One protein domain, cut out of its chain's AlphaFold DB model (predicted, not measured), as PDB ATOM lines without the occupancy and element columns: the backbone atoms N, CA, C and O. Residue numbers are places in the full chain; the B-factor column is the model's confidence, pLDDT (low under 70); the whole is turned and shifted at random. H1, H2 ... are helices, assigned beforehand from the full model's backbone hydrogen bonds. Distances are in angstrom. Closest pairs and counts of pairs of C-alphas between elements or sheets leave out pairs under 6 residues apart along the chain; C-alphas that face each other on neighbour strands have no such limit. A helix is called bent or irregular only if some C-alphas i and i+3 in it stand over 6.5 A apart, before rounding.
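This is residues 6 to 140 of the 254 residues of an uncharacterized protein of Photinus pyralis (UniProt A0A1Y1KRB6). Two long helices, H1 and H4, run opposite ways along the length of an elongated body and come close at one end, where the shorter H2 and H3 pack on H1. Toward the other end H6 stands crosswise between the long helices, with H7 packed on H6 and H4. The printed part has 135 residues with seven named helices, H1 to H7 in order, and no named strand; the class is all helix. It is only just compact, close to loose, with a radius of gyration of the C-alphas of 16.7 A and spans of 50 by 29 by 23 A.

H1, residues 6 to 36, begins with C-alpha 6 at (137.076, 177.296, 166.676) and is 44.7 A long. It has a kink of 32 degrees near residue 25, yet is neither bent nor irregular, but only just: C-alphas 22 and 25 are 6.2 A apart. H2 is residues 41 to 51, 15.3 A, and H3 residues 59 to 66, 10.5 A. H4, residues 72 to 99, spans 40.4 A from C-alpha 72 at (117.725, 137.736, 187.941). H5 is residues 107 to 110, 5.1 A, H6 residues 116 to 126, 15.7 A. H7, residues 133 to 139, 10.0 A, ends with C-alpha 139 at (131.130, 161.787, 191.003).

H1 is the hub, touching H2, H3 and H6. With residues 27 to 35 alone it forms a helical hairpin with H2, at a shallow tilt of 25 degrees; the closest C-alphas, of Ala 34 and Asn 43, are 5.5 A apart. Residues 32 to 36 alone touch H3, the same way at 6 degrees, closest at Met 36 and Cys 64, C-alphas 6.6 A apart. Residues 17 to 20 alone only just touch H6, with 3 pairs of C-alphas within 8 A, about perpendicular at 82 degrees; the closest C-alphas are of Arg 17 and Met 120, 7.0 A. H3 and H4 form another helical hairpin, closest at C-alphas of Phe 61 and Leu 75, 7.1 A. H7 touches H4, closest at C-alphas of Val 93 and Val 133, 6.2 A, and H6, at C-alphas of Val 126 and Ser 135, 5.2 A. H5 is close to H6 but not clearly touching: the closest C-alphas, of Leu 108 and Arg 119, are 7.2 A apart. H2 and H4 are near each other, while H2 and H6, for instance, are apart. Every O i to N i+4 pair is within hydrogen-bond range in H2, H3, H4, H6 and H7, and 24 of 27 in H1; H5 is too short for such a pair. Helix packing is mostly aligned, only just.

The C-alphas farthest apart, of Gly 6 and Thr 68, are 52.2 A apart. The printed part has no cut and no long link. Mean pLDDT of the printed part is 78.9; residues 6 to 11, 13, 98 to 112 and 127 to 131 are under 70.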
ATOM      1  N   GLY A   6     137.550 177.476 165.289       44.41
ATOM      2  CA  GLY A   6     137.076 177.296 166.676       44.41
ATOM      3  C   GLY A   6     135.548 177.368 166.799       44.41
ATOM      4  O   GLY A   6     134.912 176.487 167.361       44.41
ATOM      5  N   ASN A   7     134.931 178.324 166.101       52.75
ATOM      6  CA  ASN A   7     133.494 178.604 166.197       52.75
ATOM      7  C   ASN A   7     132.579 177.516 165.574       52.75
ATOM      8  O   ASN A   7     131.365 177.536 165.768       52.75
ATOM      9  N   ARG A   8     133.122 176.573 164.782       52.69
ATOM     10  CA  ARG A   8     132.355 175.440 164.213       52.69
ATOM     11  C   ARG A   8     132.413 174.190 165.088       52.69
ATOM     12  O   ARG A   8     131.416 173.476 165.163       52.69
ATOM     13  N   SER A   9     133.552 173.937 165.736       57.41
ATOM     14  CA  SER A   9     133.720 172.815 166.667       57.41
ATOM     15  C   SER A   9     132.807 172.983 167.882       57.41
ATOM     16  O   SER A   9     132.060 172.069 168.223       57.41
ATOM     17  N   ASP A  10     132.767 174.193 168.442       62.91
ATOM     18  CA  ASP A  10     131.980 174.496 169.641       62.91
ATOM     19  C   ASP A  10     130.471 174.384 169.379       62.91
ATOM     20  O   ASP A  10     129.738 173.785 170.164       62.91
ATOM     21  N   LYS A  11     130.005 174.849 168.209       69.06
ATOM     22  CA  LYS A  11     128.600 174.708 167.788       69.06
ATOM     23  C   LYS A  11     128.187 173.259 167.556       69.06
ATOM     24  O   LYS A  11     127.054 172.900 167.861       69.06
ATOM     25  N   LYS A  12     129.081 172.427 167.013       70.50
ATOM     26  CA  LYS A  12     128.811 170.998 166.814       70.50
ATOM     27  C   LYS A  12     128.656 170.285 168.157       70.50
ATOM     28  O   LYS A  12     127.675 169.576 168.341       70.50
ATOM     29  N   VAL A  13     129.583 170.510 169.087       67.06
ATOM     30  CA  VAL A  13     129.528 169.924 170.436       67.06
ATOM     31  C   VAL A  13     128.275 170.390 171.182       67.06
ATOM     32  O   VAL A  13     127.605 169.581 171.819       67.06
ATOM     33  N   GLN A  14     127.916 171.670 171.060       73.94
ATOM     34  CA  GLN A  14     126.691 172.204 171.648       73.94
ATOM     35  C   GLN A  14     125.432 171.532 171.075       73.94
ATOM     36  O   GLN A  14     124.588 171.075 171.843       73.94
ATOM     37  N   LEU A  15     125.332 171.401 169.748       75.62
ATOM     38  CA  LEU A  15     124.206 170.727 169.095       75.62
ATOM     39  C   LEU A  15     124.106 169.250 169.513       75.62
ATOM     40  O   LEU A  15     123.021 168.758 169.817       75.62
ATOM     41  N   GLU A  16     125.237 168.540 169.554       72.56
ATOM     42  CA  GLU A  16     125.303 167.144 170.006       72.56
ATOM     43  C   GLU A  16     124.827 167.004 171.460       72.56
ATOM     44  O   GLU A  16     124.093 166.065 171.778       72.56
ATOM     45  N   ARG A  17     125.174 167.963 172.327       74.12
ATOM     46  CA  ARG A  17     124.730 167.993 173.725       74.12
ATOM     47  C   ARG A  17     123.225 168.238 173.855       74.12
ATOM     48  O   ARG A  17     122.564 167.522 174.601       74.12
ATOM     49  N   GLU A  18     122.679 169.208 173.127       79.44
ATOM     50  CA  GLU A  18     121.244 169.537 173.155       79.44
ATOM     51  C   GLU A  18     120.382 168.371 172.632       79.44
ATOM     52  O   GLU A  18     119.364 168.014 173.240       79.44
ATOM     53  N   LEU A  19     120.822 167.715 171.549       78.25
ATOM     54  CA  LEU A  19     120.185 166.505 171.016       78.25
ATOM     55  C   LEU A  19     120.241 165.342 172.015       78.25
ATOM     56  O   LEU A  19     119.239 164.647 172.222       78.25
ATOM     57  N   PHE A  20     121.391 165.138 172.664       79.56
ATOM     58  CA  PHE A  20     121.545 164.115 173.697       79.56
ATOM     59  C   PHE A  20     120.600 164.367 174.878       79.56
ATOM     60  O   PHE A  20     119.831 163.483 175.243       79.56
ATOM     61  N   GLN A  21     120.572 165.583 175.425       81.88
ATOM     62  CA  GLN A  21     119.716 165.928 176.567       81.88
ATOM     63  C   GLN A  21     118.223 165.752 176.258       81.88
ATOM     64  O   GLN A  21     117.482 165.187 177.066       81.88
ATOM     65  N   SER A  22     117.788 166.171 175.068       81.25
ATOM     66  CA  SER A  22     116.389 166.047 174.639       81.25
ATOM     67  C   SER A  22     115.965 164.587 174.458       81.25
ATOM     68  O   SER A  22     114.861 164.196 174.842       81.25
ATOM     69  N   SER A  23     116.851 163.754 173.905       78.31
ATOM     70  CA  SER A  23     116.580 162.330 173.684       78.31
ATOM     71  C   SER A  23     116.717 161.488 174.957       78.31
ATOM     72  O   SER A  23     115.991 160.506 175.119       78.31
ATOM     73  N   HIS A  24     117.562 161.901 175.906       82.00
ATOM     74  CA  HIS A  24     117.810 161.188 177.159       82.00
ATOM     75  C   HIS A  24     116.531 160.970 177.977       82.00
ATOM     76  O   HIS A  24     116.295 159.869 178.476       82.00
ATOM     77  N   ILE A  25     115.665 161.983 178.078       83.75
ATOM     78  CA  ILE A  25     114.392 161.886 178.815       83.75
ATOM     79  C   ILE A  25     113.480 160.825 178.185       83.75
ATOM     80  O   ILE A  25     112.884 160.005 178.888       83.75
ATOM     81  N   ILE A  26     113.397 160.821 176.852       82.19
ATOM     82  CA  ILE A  26     112.570 159.885 176.086       82.19
ATOM     83  C   ILE A  26     113.103 158.461 176.270       82.19
ATOM     84  O   ILE A  26     112.355 157.571 176.680       82.19
ATOM     85  N   TYR A  27     114.404 158.255 176.055       84.56
ATOM     86  CA  TYR A  27     115.046 156.955 176.234       84.56
ATOM     87  C   TYR A  27     114.896 156.423 177.657       84.56
ATOM     88  O   TYR A  27     114.525 155.266 177.837       84.56
ATOM     89  N   THR A  28     115.082 157.272 178.668       85.81
ATOM     90  CA  THR A  28     114.934 156.895 180.081       85.81
ATOM     91  C   THR A  28     113.509 156.436 180.397       85.81
ATOM     92  O   THR A  28     113.315 155.435 181.089       85.81
ATOM     93  N   LYS A  29     112.491 157.121 179.855       87.44
ATOM     94  CA  LYS A  29     111.085 156.734 180.026       87.44
ATOM     95  C   LYS A  29     110.800 155.352 179.428       87.44
ATOM     96  O   LYS A  29     110.183 154.521 180.096       87.44
ATOM     97  N   HIS A  30     111.255 155.096 178.201       86.31
ATOM     98  CA  HIS A  30     111.069 153.796 177.546       86.31
ATOM     99  C   HIS A  30     111.870 152.684 178.228       86.31
ATOM    100  O   HIS A  30     111.344 151.590 178.426       86.31
ATOM    101  N   LEU A  31     113.096 152.986 178.668       88.56
ATOM    102  CA  LEU A  31     113.930 152.064 179.428       88.56
ATOM    103  C   LEU A  31     113.242 151.651 180.730       88.56
ATOM    104  O   LEU A  31     113.157 150.460 181.020       88.56
ATOM    105  N   LYS A  32     112.685 152.612 181.480       89.31
ATOM    106  CA  LYS A  32     111.913 152.320 182.691       89.31
ATOM    107  C   LYS A  32     110.739 151.391 182.389       89.31
ATOM    108  O   LYS A  32     110.581 150.405 183.095       89.31
ATOM    109  N   SER A  33     109.952 151.665 181.345       87.06
ATOM    110  CA  SER A  33     108.823 150.802 180.965       87.06
ATOM    111  C   SER A  33     109.281 149.364 180.699       87.06
ATOM    112  O   SER A  33     108.841 148.443 181.382       87.06
ATOM    113  N   ALA A  34     110.262 149.181 179.809       86.56
ATOM    114  CA  ALA A  34     110.766 147.857 179.440       86.56
ATOM    115  C   ALA A  34     111.401 147.101 180.631       86.56
ATOM    116  O   ALA A  34     111.257 145.882 180.784       86.56
ATOM    117  N   LEU A  35     112.087 147.821 181.526       86.38
ATOM    118  CA  LEU A  35     112.657 147.250 182.749       86.38
ATOM    119  C   LEU A  35     111.604 146.875 183.793       86.38
ATOM    120  O   LEU A  35     111.873 145.984 184.602       86.38
ATOM    121  N   MET A  36     110.419 147.481 183.772       86.38
ATOM    122  CA  MET A  36     109.338 147.169 184.713       86.38
ATOM    123  C   MET A  36     108.375 146.090 184.198       86.38
ATOM    124  O   MET A  36     107.769 145.397 185.017       86.38
ATOM    125  N   ASP A  37     108.303 145.878 182.883       84.62
ATOM    126  CA  ASP A  37     107.458 144.852 182.259       84.62
ATOM    127  C   ASP A  37     107.949 143.413 182.511       84.62
ATOM    128  O   ASP A  37     109.006 143.172 183.097       84.62
ATOM    129  N   ILE A  38     107.195 142.399 182.085       80.94
ATOM    130  CA  ILE A  38     107.651 141.001 182.165       80.94
ATOM    131  C   ILE A  38     108.867 140.816 181.244       80.94
ATOM    132  O   ILE A  38     108.924 141.365 180.145       80.94
ATOM    133  N   TRP A  39     109.881 140.068 181.694       83.38
ATOM    134  CA  TRP A  39     111.057 139.815 180.859       83.38
ATOM    135  C   TRP A  39     110.678 138.998 179.623       83.38
ATOM    136  O   TRP A  39     110.175 137.883 179.740       83.38
ATOM    137  N   SER A  40     110.958 139.554 178.450       85.06
ATOM    138  CA  SER A  40     110.751 138.931 177.147       85.06
ATOM    139  C   SER A  40     111.957 139.211 176.251       85.06
ATOM    140  O   SER A  40     112.742 140.126 176.515       85.06
ATOM    141  N   ILE A  41     112.109 138.421 175.184       86.19
ATOM    142  CA  ILE A  41     113.151 138.649 174.170       86.19
ATOM    143  C   ILE A  41     112.980 140.038 173.542       86.19
ATOM    144  O   ILE A  41     113.960 140.752 173.359       86.19
ATOM    145  N   GLU A  42     111.740 140.454 173.281       87.06
ATOM    146  CA  GLU A  42     111.420 141.782 172.748       87.06
ATOM    147  C   GLU A  42     111.903 142.895 173.684       87.06
ATOM    148  O   GLU A  42     112.619 143.796 173.252       87.06
ATOM    149  N   ASN A  43     111.609 142.788 174.985       84.44
ATOM    150  CA  ASN A  43     112.070 143.757 175.978       84.44
ATOM    151  C   ASN A  43     113.598 143.782 176.080       84.44
ATOM    152  O   ASN A  43     114.181 144.858 176.181       84.44
ATOM    153  N   TYR A  44     114.263 142.628 175.999       86.69
ATOM    154  CA  TYR A  44     115.724 142.565 175.951       86.69
ATOM    155  C   TYR A  44     116.297 143.307 174.733       86.69
ATOM    156  O   TYR A  44     117.231 144.097 174.878       86.69
ATOM    157  N   VAL A  45     115.727 143.094 173.542       87.19
ATOM    158  CA  VAL A  45     116.150 143.773 172.307       87.19
ATOM    159  C   VAL A  45     115.940 145.283 172.418       87.19
ATOM    160  O   VAL A  45     116.869 146.038 172.131       87.19
ATOM    161  N   ILE A  46     114.773 145.722 172.895       87.12
ATOM    162  CA  ILE A  46     114.455 147.144 173.097       87.12
ATOM    163  C   ILE A  46     115.442 147.781 174.077       87.12
ATOM    164  O   ILE A  46     116.014 148.829 173.781       87.12
ATOM    165  N   ILE A  47     115.683 147.146 175.228       85.56
ATOM    166  CA  ILE A  47     116.629 147.649 176.227       85.56
ATOM    167  C   ILE A  47     118.020 147.779 175.604       85.56
ATOM    168  O   ILE A  47     118.629 148.838 175.708       85.56
ATOM    169  N   ASN A  48     118.506 146.754 174.901       85.75
ATOM    170  CA  ASN A  48     119.804 146.813 174.230       85.75
ATOM    171  C   ASN A  48     119.898 147.956 173.213       85.75
ATOM    172  O   ASN A  48     120.901 148.664 173.194       85.75
ATOM    173  N   GLN A  49     118.867 148.165 172.394       86.38
ATOM    174  CA  GLN A  49     118.825 149.267 171.427       86.38
ATOM    175  C   GLN A  49     118.851 150.635 172.119       86.38
ATOM    176  O   GLN A  49     119.548 151.546 171.672       86.38
ATOM    177  N   ILE A  50     118.134 150.783 173.234       84.94
ATOM    178  CA  ILE A  50     118.158 152.018 174.023       84.94
ATOM    179  C   ILE A  50     119.557 152.248 174.606       84.94
ATOM    180  O   ILE A  50     120.099 153.346 174.489       84.94
ATOM    181  N   LEU A  51     120.182 151.213 175.170       84.75
ATOM    182  CA  LEU A  51     121.505 151.311 175.795       84.75
ATOM    183  C   LEU A  51     122.662 151.519 174.806       84.75
ATOM    184  O   LEU A  51     123.753 151.884 175.222       84.75
ATOM    185  N   GLN A  52     122.441 151.359 173.500       82.56
ATOM    186  CA  GLN A  52     123.396 151.833 172.486       82.56
ATOM    187  C   GLN A  52     123.447 153.368 172.398       82.56
ATOM    188  O   GLN A  52     124.411 153.929 171.876       82.56
ATOM    189  N   ASN A  53     122.411 154.046 172.892       81.44
ATOM    190  CA  ASN A  53     122.221 155.487 172.756       81.44
ATOM    191  C   ASN A  53     122.308 156.240 174.089       81.44
ATOM    192  O   ASN A  53     122.460 157.460 174.076       81.44
ATOM    193  N   ILE A  54     122.239 155.542 175.227       85.12
ATOM    194  CA  ILE A  54     122.372 156.131 176.563       85.12
ATOM    195  C   ILE A  54     123.218 155.250 177.483       85.12
ATOM    196  O   ILE A  54     123.212 154.027 177.379       85.12
ATOM    197  N   VAL A  55     123.904 155.884 178.433       86.75
ATOM    198  CA  VAL A  55     124.494 155.178 179.577       86.75
ATOM    199  C   VAL A  55     123.369 154.707 180.494       86.75
ATOM    200  O   VAL A  55     122.398 155.437 180.670       86.75
ATOM    201  N   ILE A  56     123.493 153.512 181.084       86.25
ATOM    202  CA  ILE A  56     122.526 153.022 182.077       86.25
ATOM    203  C   ILE A  56     122.442 154.016 183.241       86.25
ATOM    204  O   ILE A  56     123.440 154.186 183.947       86.25
ATOM    205  N   PRO A  57     121.265 154.612 183.499       89.38
ATOM    206  CA  PRO A  57     121.043 155.388 184.710       89.38
ATOM    207  C   PRO A  57     121.129 154.492 185.948       89.38
ATOM    208  O   PRO A  57     120.533 153.410 185.976       89.38
ATOM    209  N   ASP A  58     121.807 154.955 186.997       89.25
ATOM    210  CA  ASP A  58     121.947 154.212 188.256       89.25
ATOM    211  C   ASP A  58     120.570 153.919 188.905       89.25
ATOM    212  O   ASP A  58     120.385 152.924 189.610       89.25
ATOM    213  N   GLU A  59     119.547 154.726 188.612       89.38
ATOM    214  CA  GLU A  59     118.169 154.515 189.059       89.38
ATOM    215  C   GLU A  59     117.532 153.237 188.493       89.38
ATOM    216  O   GLU A  59     116.594 152.717 189.102       89.38
ATOM    217  N   CYS A  60     118.039 152.693 187.380       91.25
ATOM    218  CA  CYS A  60     117.524 151.458 186.783       91.25
ATOM    219  C   CYS A  60     117.615 150.273 187.747       91.25
ATOM    220  O   CYS A  60     116.685 149.468 187.830       91.25
ATOM    221  N   PHE A  61     118.699 150.201 188.523       93.12
ATOM    222  CA  PHE A  61     118.879 149.181 189.555       93.12
ATOM    223  C   PHE A  61     117.777 149.299 190.606       93.12
ATOM    224  O   PHE A  61     117.093 148.322 190.911       93.12
ATOM    225  N   ASN A  62     117.525 150.523 191.077       90.25
ATOM    226  CA  ASN A  62     116.472 150.801 192.047       90.25
ATOM    227  C   ASN A  62     115.080 150.466 191.502       90.25
ATOM    228  O   ASN A  62     114.267 149.919 192.241       90.25
ATOM    229  N   TRP A  63     114.784 150.749 190.231       89.94
ATOM    230  CA  TRP A  63     113.500 150.375 189.629       89.94
ATOM    231  C   TRP A  63     113.298 148.860 189.626       89.94
ATOM    232  O   TRP A  63     112.259 148.383 190.082       89.94
ATOM    233  N   CYS A  64     114.305 148.094 189.197       90.31
ATOM    234  CA  CYS A  64     114.221 146.635 189.186       90.31
ATOM    235  C   CYS A  64     114.071 146.043 190.594       90.31
ATOM    236  O   CYS A  64     113.286 145.117 190.781       90.31
ATOM    237  N   ILE A  65     114.784 146.582 191.585       91.38
ATOM    238  CA  ILE A  65     114.751 146.098 192.976       91.38
ATOM    239  C   ILE A  65     113.421 146.412 193.653       91.38
ATOM    240  O   ILE A  65     112.936 145.626 194.462       91.38
ATOM    241  N   LYS A  66     112.809 147.546 193.313       86.75
ATOM    242  CA  LYS A  66     111.498 147.947 193.840       86.75
ATOM    243  C   LYS A  66     110.330 147.262 193.120       86.75
ATOM    244  O   LYS A  66     109.191 147.428 193.535       86.75
ATOM    245  N   SER A  67     110.586 146.515 192.046       84.00
ATOM    246  CA  SER A  67     109.549 145.833 191.269       84.00
ATOM    247  C   SER A  67     109.078 144.534 191.935       84.00
ATOM    248  O   SER A  67     109.889 143.736 192.413       84.00
ATOM    249  N   THR A  68     107.770 144.253 191.865       78.81
ATOM    250  CA  THR A  68     107.191 142.931 192.199       78.81
ATOM    251  C   THR A  68     107.770 141.834 191.302       78.81
ATOM    252  O   THR A  68     107.952 140.690 191.722       78.81
ATOM    253  N   ASN A  69     108.108 142.199 190.064       82.25
ATOM    254  CA  ASN A  69     108.591 141.309 189.017       82.25
ATOM    255  C   ASN A  69     110.120 141.321 188.904       82.25
ATOM    256  O   ASN A  69     110.664 141.124 187.814       82.25
ATOM    257  N   VAL A  70     110.828 141.548 190.020       87.06
ATOM    258  CA  VAL A  70     112.293 141.477 190.046       87.06
ATOM    259  C   VAL A  70     112.776 140.160 189.422       87.06
ATOM    260  O   VAL A  70     112.267 139.070 189.714       87.06
ATOM    261  N   CYS A  71     113.738 140.287 188.509       89.12
ATOM    262  CA  CYS A  71     114.206 139.209 187.650       89.12
ATOM    263  C   CYS A  71     115.735 139.158 187.658       89.12
ATOM    264  O   CYS A  71     116.399 140.160 187.389       89.12
ATOM    265  N   CYS A  72     116.283 137.967 187.903       89.88
ATOM    266  CA  CYS A  72     117.725 137.736 187.941       89.88
ATOM    267  C   CYS A  72     118.395 138.089 186.602       89.88
ATOM    268  O   CYS A  72     119.444 138.726 186.599       89.88
ATOM    269  N   ASN A  73     117.759 137.767 185.467       89.44
ATOM    270  CA  ASN A  73     118.300 138.075 184.138       89.44
ATOM    271  C   ASN A  73     118.408 139.588 183.899       89.44
ATOM    272  O   ASN A  73     119.423 140.044 183.384       89.44
ATOM    273  N   LYS A  74     117.405 140.366 184.333       89.06
ATOM    274  CA  LYS A  74     117.428 141.838 184.257       89.06
ATOM    275  C   LYS A  74     118.571 142.420 185.073       89.06
ATOM    276  O   LYS A  74     119.354 143.204 184.556       89.06
ATOM    277  N   LEU A  75     118.668 142.017 186.340       92.44
ATOM    278  CA  LEU A  75     119.718 142.506 187.230       92.44
ATOM    279  C   LEU A  75     121.103 142.119 186.712       92.44
ATOM    280  O   LEU A  75     121.976 142.973 186.630       92.44
ATOM    281  N   THR A  76     121.285 140.863 186.298       92.44
ATOM    282  CA  THR A  76     122.549 140.375 185.727       92.44
ATOM    283  C   THR A  76     122.951 141.210 184.518       92.44
ATOM    284  O   THR A  76     124.065 141.719 184.498       92.44
ATOM    285  N   PHE A  77     122.023 141.437 183.588       91.12
ATOM    286  CA  PHE A  77     122.253 142.261 182.407       91.12
ATOM    287  C   PHE A  77     122.636 143.712 182.749       91.12
ATOM    288  O   PHE A  77     123.586 144.248 182.182       91.12
ATOM    289  N   LEU A  78     121.931 144.353 183.690       92.50
ATOM    290  CA  LEU A  78     122.266 145.712 184.130       92.50
ATOM    291  C   LEU A  78     123.664 145.769 184.760       92.50
ATOM    292  O   LEU A  78     124.421 146.703 184.501       92.50
ATOM    293  N   PHE A  79     124.022 144.762 185.556       93.56
ATOM    294  CA  PHE A  79     125.345 144.655 186.161       93.56
ATOM    295  C   PHE A  79     126.452 144.404 185.132       93.56
ATOM    296  O   PHE A  79     127.492 145.048 185.238       93.56
ATOM    297  N   ASP A  80     126.224 143.568 184.113       92.06
ATOM    298  CA  ASP A  80     127.175 143.375 183.004       92.06
ATOM    299  C   ASP A  80     127.485 144.704 182.317       92.06
ATOM    300  O   ASP A  80     128.637 145.100 182.156       92.06
ATOM    301  N   LYS A  81     126.436 145.452 181.984       90.94
ATOM    302  CA  LYS A  81     126.570 146.752 181.334       90.94
ATOM    303  C   LYS A  81     127.216 147.807 182.236       90.94
ATOM    304  O   LYS A  81     127.927 148.677 181.736       90.94
ATOM    305  N   LYS A  82     127.012 147.737 183.555       93.06
ATOM    306  CA  LYS A  82     127.717 148.610 184.505       93.06
ATOM    307  C   LYS A  82     129.202 148.271 184.589       93.06
ATOM    308  O   LYS A  82     130.011 149.188 184.625       93.06
ATOM    309  N   GLU A  83     129.573 146.995 184.570       91.62
ATOM    310  CA  GLU A  83     130.981 146.586 184.519       91.62
ATOM    311  C   GLU A  83     131.656 147.018 183.204       91.62
ATOM    312  O   GLU A  83     132.792 147.498 183.225       91.62
ATOM    313  N   GLU A  84     130.957 146.921 182.067       90.50
ATOM    314  CA  GLU A  84     131.428 147.464 180.781       90.50
ATOM    315  C   GLU A  84     131.695 148.981 180.872       90.50
ATOM    316  O   GLU A  84     132.745 149.470 180.429       90.50
ATOM    317  N   LEU A  85     130.776 149.729 181.494       90.69
ATOM    318  CA  LEU A  85     130.939 151.163 181.738       90.69
ATOM    319  C   LEU A  85     132.107 151.451 182.691       90.69
ATOM    320  O   LEU A  85     132.926 152.311 182.381       90.69
ATOM    321  N   ASP A  86     132.230 150.714 183.799       91.50
ATOM    322  CA  ASP A  86     133.334 150.831 184.761       91.50
ATOM    323  C   ASP A  86     134.692 150.674 184.066       91.50
ATOM    324  O   ASP A  86     135.615 151.454 184.310       91.50
ATOM    325  N   CYS A  87     134.824 149.680 183.183       89.62
ATOM    326  CA  CYS A  87     136.030 149.472 182.384       89.62
ATOM    327  C   CYS A  87     136.314 150.662 181.462       89.62
ATOM    328  O   CYS A  87     137.457 151.118 181.385       89.62
ATOM    329  N   THR A  88     135.283 151.188 180.802       88.00
ATOM    330  CA  THR A  88     135.410 152.327 179.883       88.00
ATOM    331  C   THR A  88     135.824 153.601 180.622       88.00
ATOM    332  O   THR A  88     136.777 154.268 180.218       88.00
ATOM    333  N   VAL A  89     135.164 153.910 181.742       87.50
ATOM    334  CA  VAL A  89     135.474 155.075 182.584       87.50
ATOM    335  C   VAL A  89     136.869 154.949 183.189       87.50
ATOM    336  O   VAL A  89     137.626 155.914 183.153       87.50
ATOM    337  N   ARG A  90     137.271 153.765 183.670       86.94
ATOM    338  CA  ARG A  90     138.630 153.547 184.192       86.94
ATOM    339  C   ARG A  90     139.693 153.729 183.117       86.94
ATOM    340  O   ARG A  90     140.703 154.377 183.365       86.94
ATOM    341  N   HIS A  91     139.479 153.173 181.924       84.44
ATOM    342  CA  HIS A  91     140.415 153.349 180.815       84.44
ATOM    343  C   HIS A  91     140.560 154.829 180.446       84.44
ATOM    344  O   HIS A  91     141.675 155.312 180.248       84.44
ATOM    345  N   PHE A  92     139.442 155.555 180.420       81.75
ATOM    346  CA  PHE A  92     139.425 156.994 180.202       81.75
ATOM    347  C   PHE A  92     140.215 157.741 181.286       81.75
ATOM    348  O   PHE A  92     141.140 158.480 180.957       81.75
ATOM    349  N   VAL A  93     139.906 157.507 182.566       82.38
ATOM    350  CA  VAL A  93     140.596 158.114 183.716       82.38
ATOM    351  C   VAL A  93     142.099 157.856 183.639       82.38
ATOM    352  O   VAL A  93     142.870 158.807 183.634       82.38
ATOM    353  N   ASN A  94     142.523 156.604 183.450       81.62
ATOM    354  CA  ASN A  94     143.939 156.244 183.359       81.62
ATOM    355  C   ASN A  94     144.646 156.947 182.196       81.62
ATOM    356  O   ASN A  94     145.749 157.464 182.360       81.62
ATOM    357  N   ARG A  95     144.009 156.995 181.019       77.38
ATOM    358  CA  ARG A  95     144.570 157.665 179.841       77.38
ATOM    359  C   ARG A  95     144.749 159.162 180.088       77.38
ATOM    360  O   ARG A  95     145.778 159.704 179.703       77.38
ATOM    361  N   PHE A  96     143.796 159.826 180.740       73.38
ATOM    362  CA  PHE A  96     143.909 161.254 181.049       73.38
ATOM    363  C   PHE A  96     144.829 161.562 182.226       73.38
ATOM    364  O   PHE A  96     145.509 162.579 182.171       73.38
ATOM    365  N   SER A  97     144.921 160.698 183.238       71.44
ATOM    366  CA  SER A  97     145.901 160.847 184.320       71.44
ATOM    367  C   SER A  97     147.337 160.811 183.791       71.44
ATOM    368  O   SER A  97     148.175 161.555 184.281       71.44
ATOM    369  N   ILE A  98     147.604 160.011 182.751       64.38
ATOM    370  CA  ILE A  98     148.904 159.984 182.053       64.38
ATOM    371  C   ILE A  98     149.121 161.257 181.218       64.38
ATOM    372  O   ILE A  98     150.244 161.730 181.085       64.38
ATOM    373  N   LEU A  99     148.055 161.814 180.637       61.31
ATOM    374  CA  LEU A  99     148.125 162.976 179.743       61.31
ATOM    375  C   LEU A  99     148.016 164.331 180.466       61.31
ATOM    376  O   LEU A  99     148.176 165.359 179.810       61.31
ATOM    377  N   SER A 100     147.738 164.364 181.776       53.78
ATOM    378  CA  SER A 100     147.450 165.601 182.526       53.78
ATOM    379  C   SER A 100     148.648 166.556 182.663       53.78
ATOM    380  O   SER A 100     148.463 167.703 183.062       53.78
ATOM    381  N   GLU A 101     149.844 166.154 182.216       50.06
ATOM    382  CA  GLU A 101     150.982 167.063 182.005       50.06
ATOM    383  C   GLU A 101     150.815 167.983 180.772       50.06
ATOM    384  O   GLU A 101     151.562 168.948 180.620       50.06
ATOM    385  N   MET A 102     149.823 167.752 179.900       46.03
ATOM    386  CA  MET A 102     149.576 168.563 178.699       46.03
ATOM    387  C   MET A 102     148.162 169.178 178.695       46.03
ATOM    388  O   MET A 102     147.169 168.488 178.483       46.03
ATOM    389  N   CYS A 103     148.096 170.498 178.927       45.81
ATOM    390  CA  CYS A 103     146.937 171.412 178.864       45.81
ATOM    391  C   CYS A 103     145.592 170.817 178.380       45.81
ATOM    392  O   CYS A 103     145.376 170.588 177.190       45.81
ATOM    393  N   VAL A 104     144.638 170.670 179.308       51.38
ATOM    394  CA  VAL A 104     143.370 169.932 179.128       51.38
ATOM    395  C   VAL A 104     142.177 170.827 178.755       51.38
ATOM    396  O   VAL A 104     141.041 170.573 179.143       51.38
ATOM    397  N   SER A 105     142.389 171.901 177.998       47.28
ATOM    398  CA  SER A 105     141.297 172.845 177.722       47.28
ATOM    399  C   SER A 105     140.371 172.464 176.556       47.28
ATOM    400  O   SER A 105     139.361 173.134 176.412       47.28
ATOM    401  N   ASN A 106     140.624 171.404 175.760       50.88
ATOM    402  CA  ASN A 106     139.731 171.047 174.628       50.88
ATOM    403  C   ASN A 106     139.684 169.554 174.188       50.88
ATOM    404  O   ASN A 106     139.244 169.234 173.082       50.88
ATOM    405  N   ASN A 107     140.092 168.595 175.028       54.12
ATOM    406  CA  ASN A 107     140.458 167.243 174.550       54.12
ATOM    407  C   ASN A 107     139.338 166.183 174.427       54.12
ATOM    408  O   ASN A 107     139.621 165.065 174.003       54.12
ATOM    409  N   LEU A 108     138.061 166.474 174.698       53.91
ATOM    410  CA  LEU A 108     136.986 165.481 174.470       53.91
ATOM    411  C   LEU A 108     136.612 165.299 172.991       53.91
ATOM    412  O   LEU A 108     136.091 164.249 172.604       53.91
ATOM    413  N   ALA A 109     136.948 166.278 172.147       54.22
ATOM    414  CA  ALA A 109     136.919 166.126 170.695       54.22
ATOM    415  C   ALA A 109     138.007 165.157 170.179       54.22
ATOM    416  O   ALA A 109     137.894 164.668 169.057       54.22
ATOM    417  N   LEU A 110     139.031 164.846 170.990       52.72
ATOM    418  CA  LEU A 110     140.176 164.008 170.609       52.72
ATOM    419  C   LEU A 110     140.004 162.515 170.921       52.72
ATOM    420  O   LEU A 110     140.912 161.735 170.647       52.72
ATOM    421  N   LEU A 111     138.849 162.092 171.446       63.56
ATOM    422  CA  LEU A 111     138.520 160.672 171.623       63.56
ATOM    423  C   LEU A 111     137.340 160.249 170.737       63.56
ATOM    424  O   LEU A 111     136.282 159.887 171.255       63.56
ATOM    425  N   PRO A 112     137.491 160.285 169.398       62.78
ATOM    426  CA  PRO A 112     136.437 159.871 168.471       62.78
ATOM    427  C   PRO A 112     136.061 158.386 168.615       62.78
ATOM    428  O   PRO A 112     134.985 157.991 168.183       62.78
ATOM    429  N   GLU A 113     136.920 157.580 169.240       74.44
ATOM    430  CA  GLU A 113     136.712 156.148 169.483       74.44
ATOM    431  C   GLU A 113     135.651 155.866 170.560       74.44
ATOM    432  O   GLU A 113     135.083 154.775 170.591       74.44
ATOM    433  N   VAL A 114     135.355 156.831 171.442       76.62
ATOM    434  CA  VAL A 114     134.371 156.651 172.519       76.62
ATOM    435  C   VAL A 114     132.975 157.066 172.025       76.62
ATOM    436  O   VAL A 114     132.806 158.202 171.557       76.62
ATOM    437  N   PRO A 115     131.943 156.208 172.169       83.19
ATOM    438  CA  PRO A 115     130.572 156.548 171.802       83.19
ATOM    439  C   PRO A 115     130.116 157.885 172.396       83.19
ATOM    440  O   PRO A 115     130.435 158.217 173.540       83.19
ATOM    441  N   LEU A 116     129.351 158.663 171.619       80.69
ATOM    442  CA  LEU A 116     128.921 160.014 172.004       80.69
ATOM    443  C   LEU A 116     128.241 160.045 173.381       80.69
ATOM    444  O   LEU A 116     128.575 160.892 174.201       80.69
ATOM    445  N   HIS A 117     127.346 159.096 173.658       83.06
ATOM    446  CA  HIS A 117     126.614 159.033 174.924       83.06
ATOM    447  C   HIS A 117     127.531 158.825 176.140       83.06
ATOM    448  O   HIS A 117     127.285 159.406 177.193       83.06
ATOM    449  N   ILE A 118     128.624 158.065 175.996       84.94
ATOM    450  CA  ILE A 118     129.623 157.884 177.062       84.94
ATOM    451  C   ILE A 118     130.434 159.170 177.249       84.94
ATOM    452  O   ILE A 118     130.674 159.584 178.379       84.94
ATOM    453  N   ARG A 119     130.822 159.844 176.157       80.81
ATOM    454  CA  ARG A 119     131.529 161.136 176.237       80.81
ATOM    455  C   ARG A 119     130.688 162.202 176.938       80.81
ATOM    456  O   ARG A 119     131.213 162.916 177.787       80.81
ATOM    457  N   MET A 120     129.398 162.283 176.610       81.12
ATOM    458  CA  MET A 120     128.459 163.197 177.267       81.12
ATOM    459  C   MET A 120     128.284 162.852 178.748       81.12
ATOM    460  O   MET A 120     128.353 163.740 179.589       81.12
ATOM    461  N   TYR A 121     128.163 161.565 179.082       85.56
ATOM    462  CA  TYR A 121     128.106 161.124 180.474       85.56
ATOM    463  C   TYR A 121     129.352 161.538 181.269       85.56
ATOM    464  O   TYR A 121     129.235 162.093 182.358       85.56
ATOM    465  N   ILE A 122     130.550 161.342 180.714       82.94
ATOM    466  CA  ILE A 122     131.803 161.756 181.361       82.94
ATOM    467  C   ILE A 122     131.868 163.278 181.543       82.94
ATOM    468  O   ILE A 122     132.300 163.749 182.592       82.94
ATOM    469  N   LEU A 123     131.411 164.053 180.557       77.50
ATOM    470  CA  LEU A 123     131.298 165.508 180.680       77.50
ATOM    471  C   LEU A 123     130.391 165.924 181.837       77.50
ATOM    472  O   LEU A 123     130.749 166.807 182.616       77.50
ATOM    473  N   ASP A 124     129.244 165.266 181.977       80.81
ATOM    474  CA  ASP A 124     128.308 165.553 183.059       80.81
ATOM    475  C   ASP A 124     128.886 165.180 184.441       80.81
ATOM    476  O   ASP A 124     128.548 165.820 185.439       80.81
ATOM    477  N   LEU A 125     129.821 164.221 184.518       83.06
ATOM    478  CA  LEU A 125     130.552 163.904 185.754       83.06
ATOM    479  C   LEU A 125     131.554 164.988 186.166       83.06
ATOM    480  O   LEU A 125     131.852 165.113 187.352       83.06
ATOM    481  N   VAL A 126     132.080 165.773 185.227       76.75
ATOM    482  CA  VAL A 126     133.077 166.812 185.524       76.75
ATOM    483  C   VAL A 126     132.436 168.030 186.202       76.75
ATOM    484  O   VAL A 126     133.094 168.642 187.039       76.75
ATOM    485  N   LYS A 127     131.150 168.317 185.925       64.06
ATOM    486  CA  LYS A 127     130.290 169.404 186.466       64.06
ATOM    487  C   LYS A 127     130.798 170.851 186.319       64.06
ATOM    488  O   LYS A 127     129.968 171.737 186.136       64.06
ATOM    489  N   ASP A 128     132.105 171.088 186.337       56.09
ATOM    490  CA  ASP A 128     132.747 172.401 186.274       56.09
ATOM    491  C   ASP A 128     133.373 172.681 184.897       56.09
ATOM    492  O   ASP A 128     133.679 171.775 184.122       56.09
ATOM    493  N   ALA A 129     133.598 173.963 184.590       53.22
ATOM    494  CA  ALA A 129     134.205 174.415 183.331       53.22
ATOM    495  C   ALA A 129     135.668 173.959 183.137       53.22
ATOM    496  O   ALA A 129     136.220 174.118 182.049       53.22
ATOM    497  N   GLN A 130     136.301 173.407 184.177       60.50
ATOM    498  CA  GLN A 130     137.645 172.844 184.115       60.50
ATOM    499  C   GLN A 130     137.575 171.323 184.211       60.50
ATOM    500  O   GLN A 130     137.092 170.763 185.193       60.50
ATOM    501  N   PHE A 131     138.082 170.658 183.177       67.00
ATOM    502  CA  PHE A 131     138.194 169.210 183.153       67.00
ATOM    503  C   PHE A 131     139.190 168.735 184.217       67.00
ATOM    504  O   PHE A 131     140.386 169.002 184.110       67.00
ATOM    505  N   ASN A 132     138.689 168.021 185.226       73.31
ATOM    506  CA  ASN A 132     139.490 167.412 186.282       73.31
ATOM    507  C   ASN A 132     139.109 165.932 186.449       73.31
ATOM    508  O   ASN A 132     137.939 165.600 186.658       73.31
ATOM    509  N   VAL A 133     140.110 165.052 186.383       77.75
ATOM    510  CA  VAL A 133     139.960 163.608 186.607       77.75
ATOM    511  C   VAL A 133     139.425 163.315 188.012       77.75
ATOM    512  O   VAL A 133     138.567 162.445 188.159       77.75
ATOM    513  N   ASP A 134     139.826 164.090 189.023       79.94
ATOM    514  CA  ASP A 134     139.343 163.913 190.396       79.94
ATOM    515  C   ASP A 134     137.826 164.117 190.497       79.94
ATOM    516  O   ASP A 134     137.150 163.419 191.257       79.94
ATOM    517  N   SER A 135     137.259 165.029 189.697       80.88
ATOM    518  CA  SER A 135     135.808 165.234 189.634       80.88
ATOM    519  C   SER A 135     135.094 164.003 189.080       80.88
ATOM    520  O   SER A 135     134.039 163.629 189.594       80.88
ATOM    521  N   ILE A 136     135.680 163.332 188.081       83.31
ATOM    522  CA  ILE A 136     135.135 162.088 187.519       83.31
ATOM    523  C   ILE A 136     135.158 160.993 188.584       83.31
ATOM    524  O   ILE A 136     134.114 160.405 188.862       83.31
ATOM    525  N   VAL A 137     136.312 160.757 189.216       83.75
ATOM    526  CA  VAL A 137     136.476 159.723 190.254       83.75
ATOM    527  C   VAL A 137     135.522 159.962 191.426       83.75
ATOM    528  O   VAL A 137     134.905 159.025 191.926       83.75
ATOM    529  N   LYS A 138     135.341 161.222 191.833       85.81
ATOM    530  CA  LYS A 138     134.446 161.600 192.932       85.81
ATOM    531  C   LYS A 138     132.963 161.426 192.598       85.81
ATOM    532  O   LYS A 138     132.188 161.045 193.473       85.81
ATOM    533  N   ASN A 139     132.547 161.775 191.382       86.94
ATOM    534  CA  ASN A 139     131.130 161.787 191.003       86.94
ATOM    535  C   ASN A 139     130.655 160.454 190.406       86.94
ATOM    536  O   ASN A 139     129.449 160.202 190.381       86.94
ATOM    537  N   TYR A 140     131.567 159.609 189.927       90.81
ATOM    538  CA  TYR A 140     131.231 158.316 189.351       90.81
ATOM    539  C   TYR A 140     130.974 157.258 190.426       90.81
ATOM    540  O   TYR A 140     131.829 156.962 191.259       90.81
TER     541      TYR A 140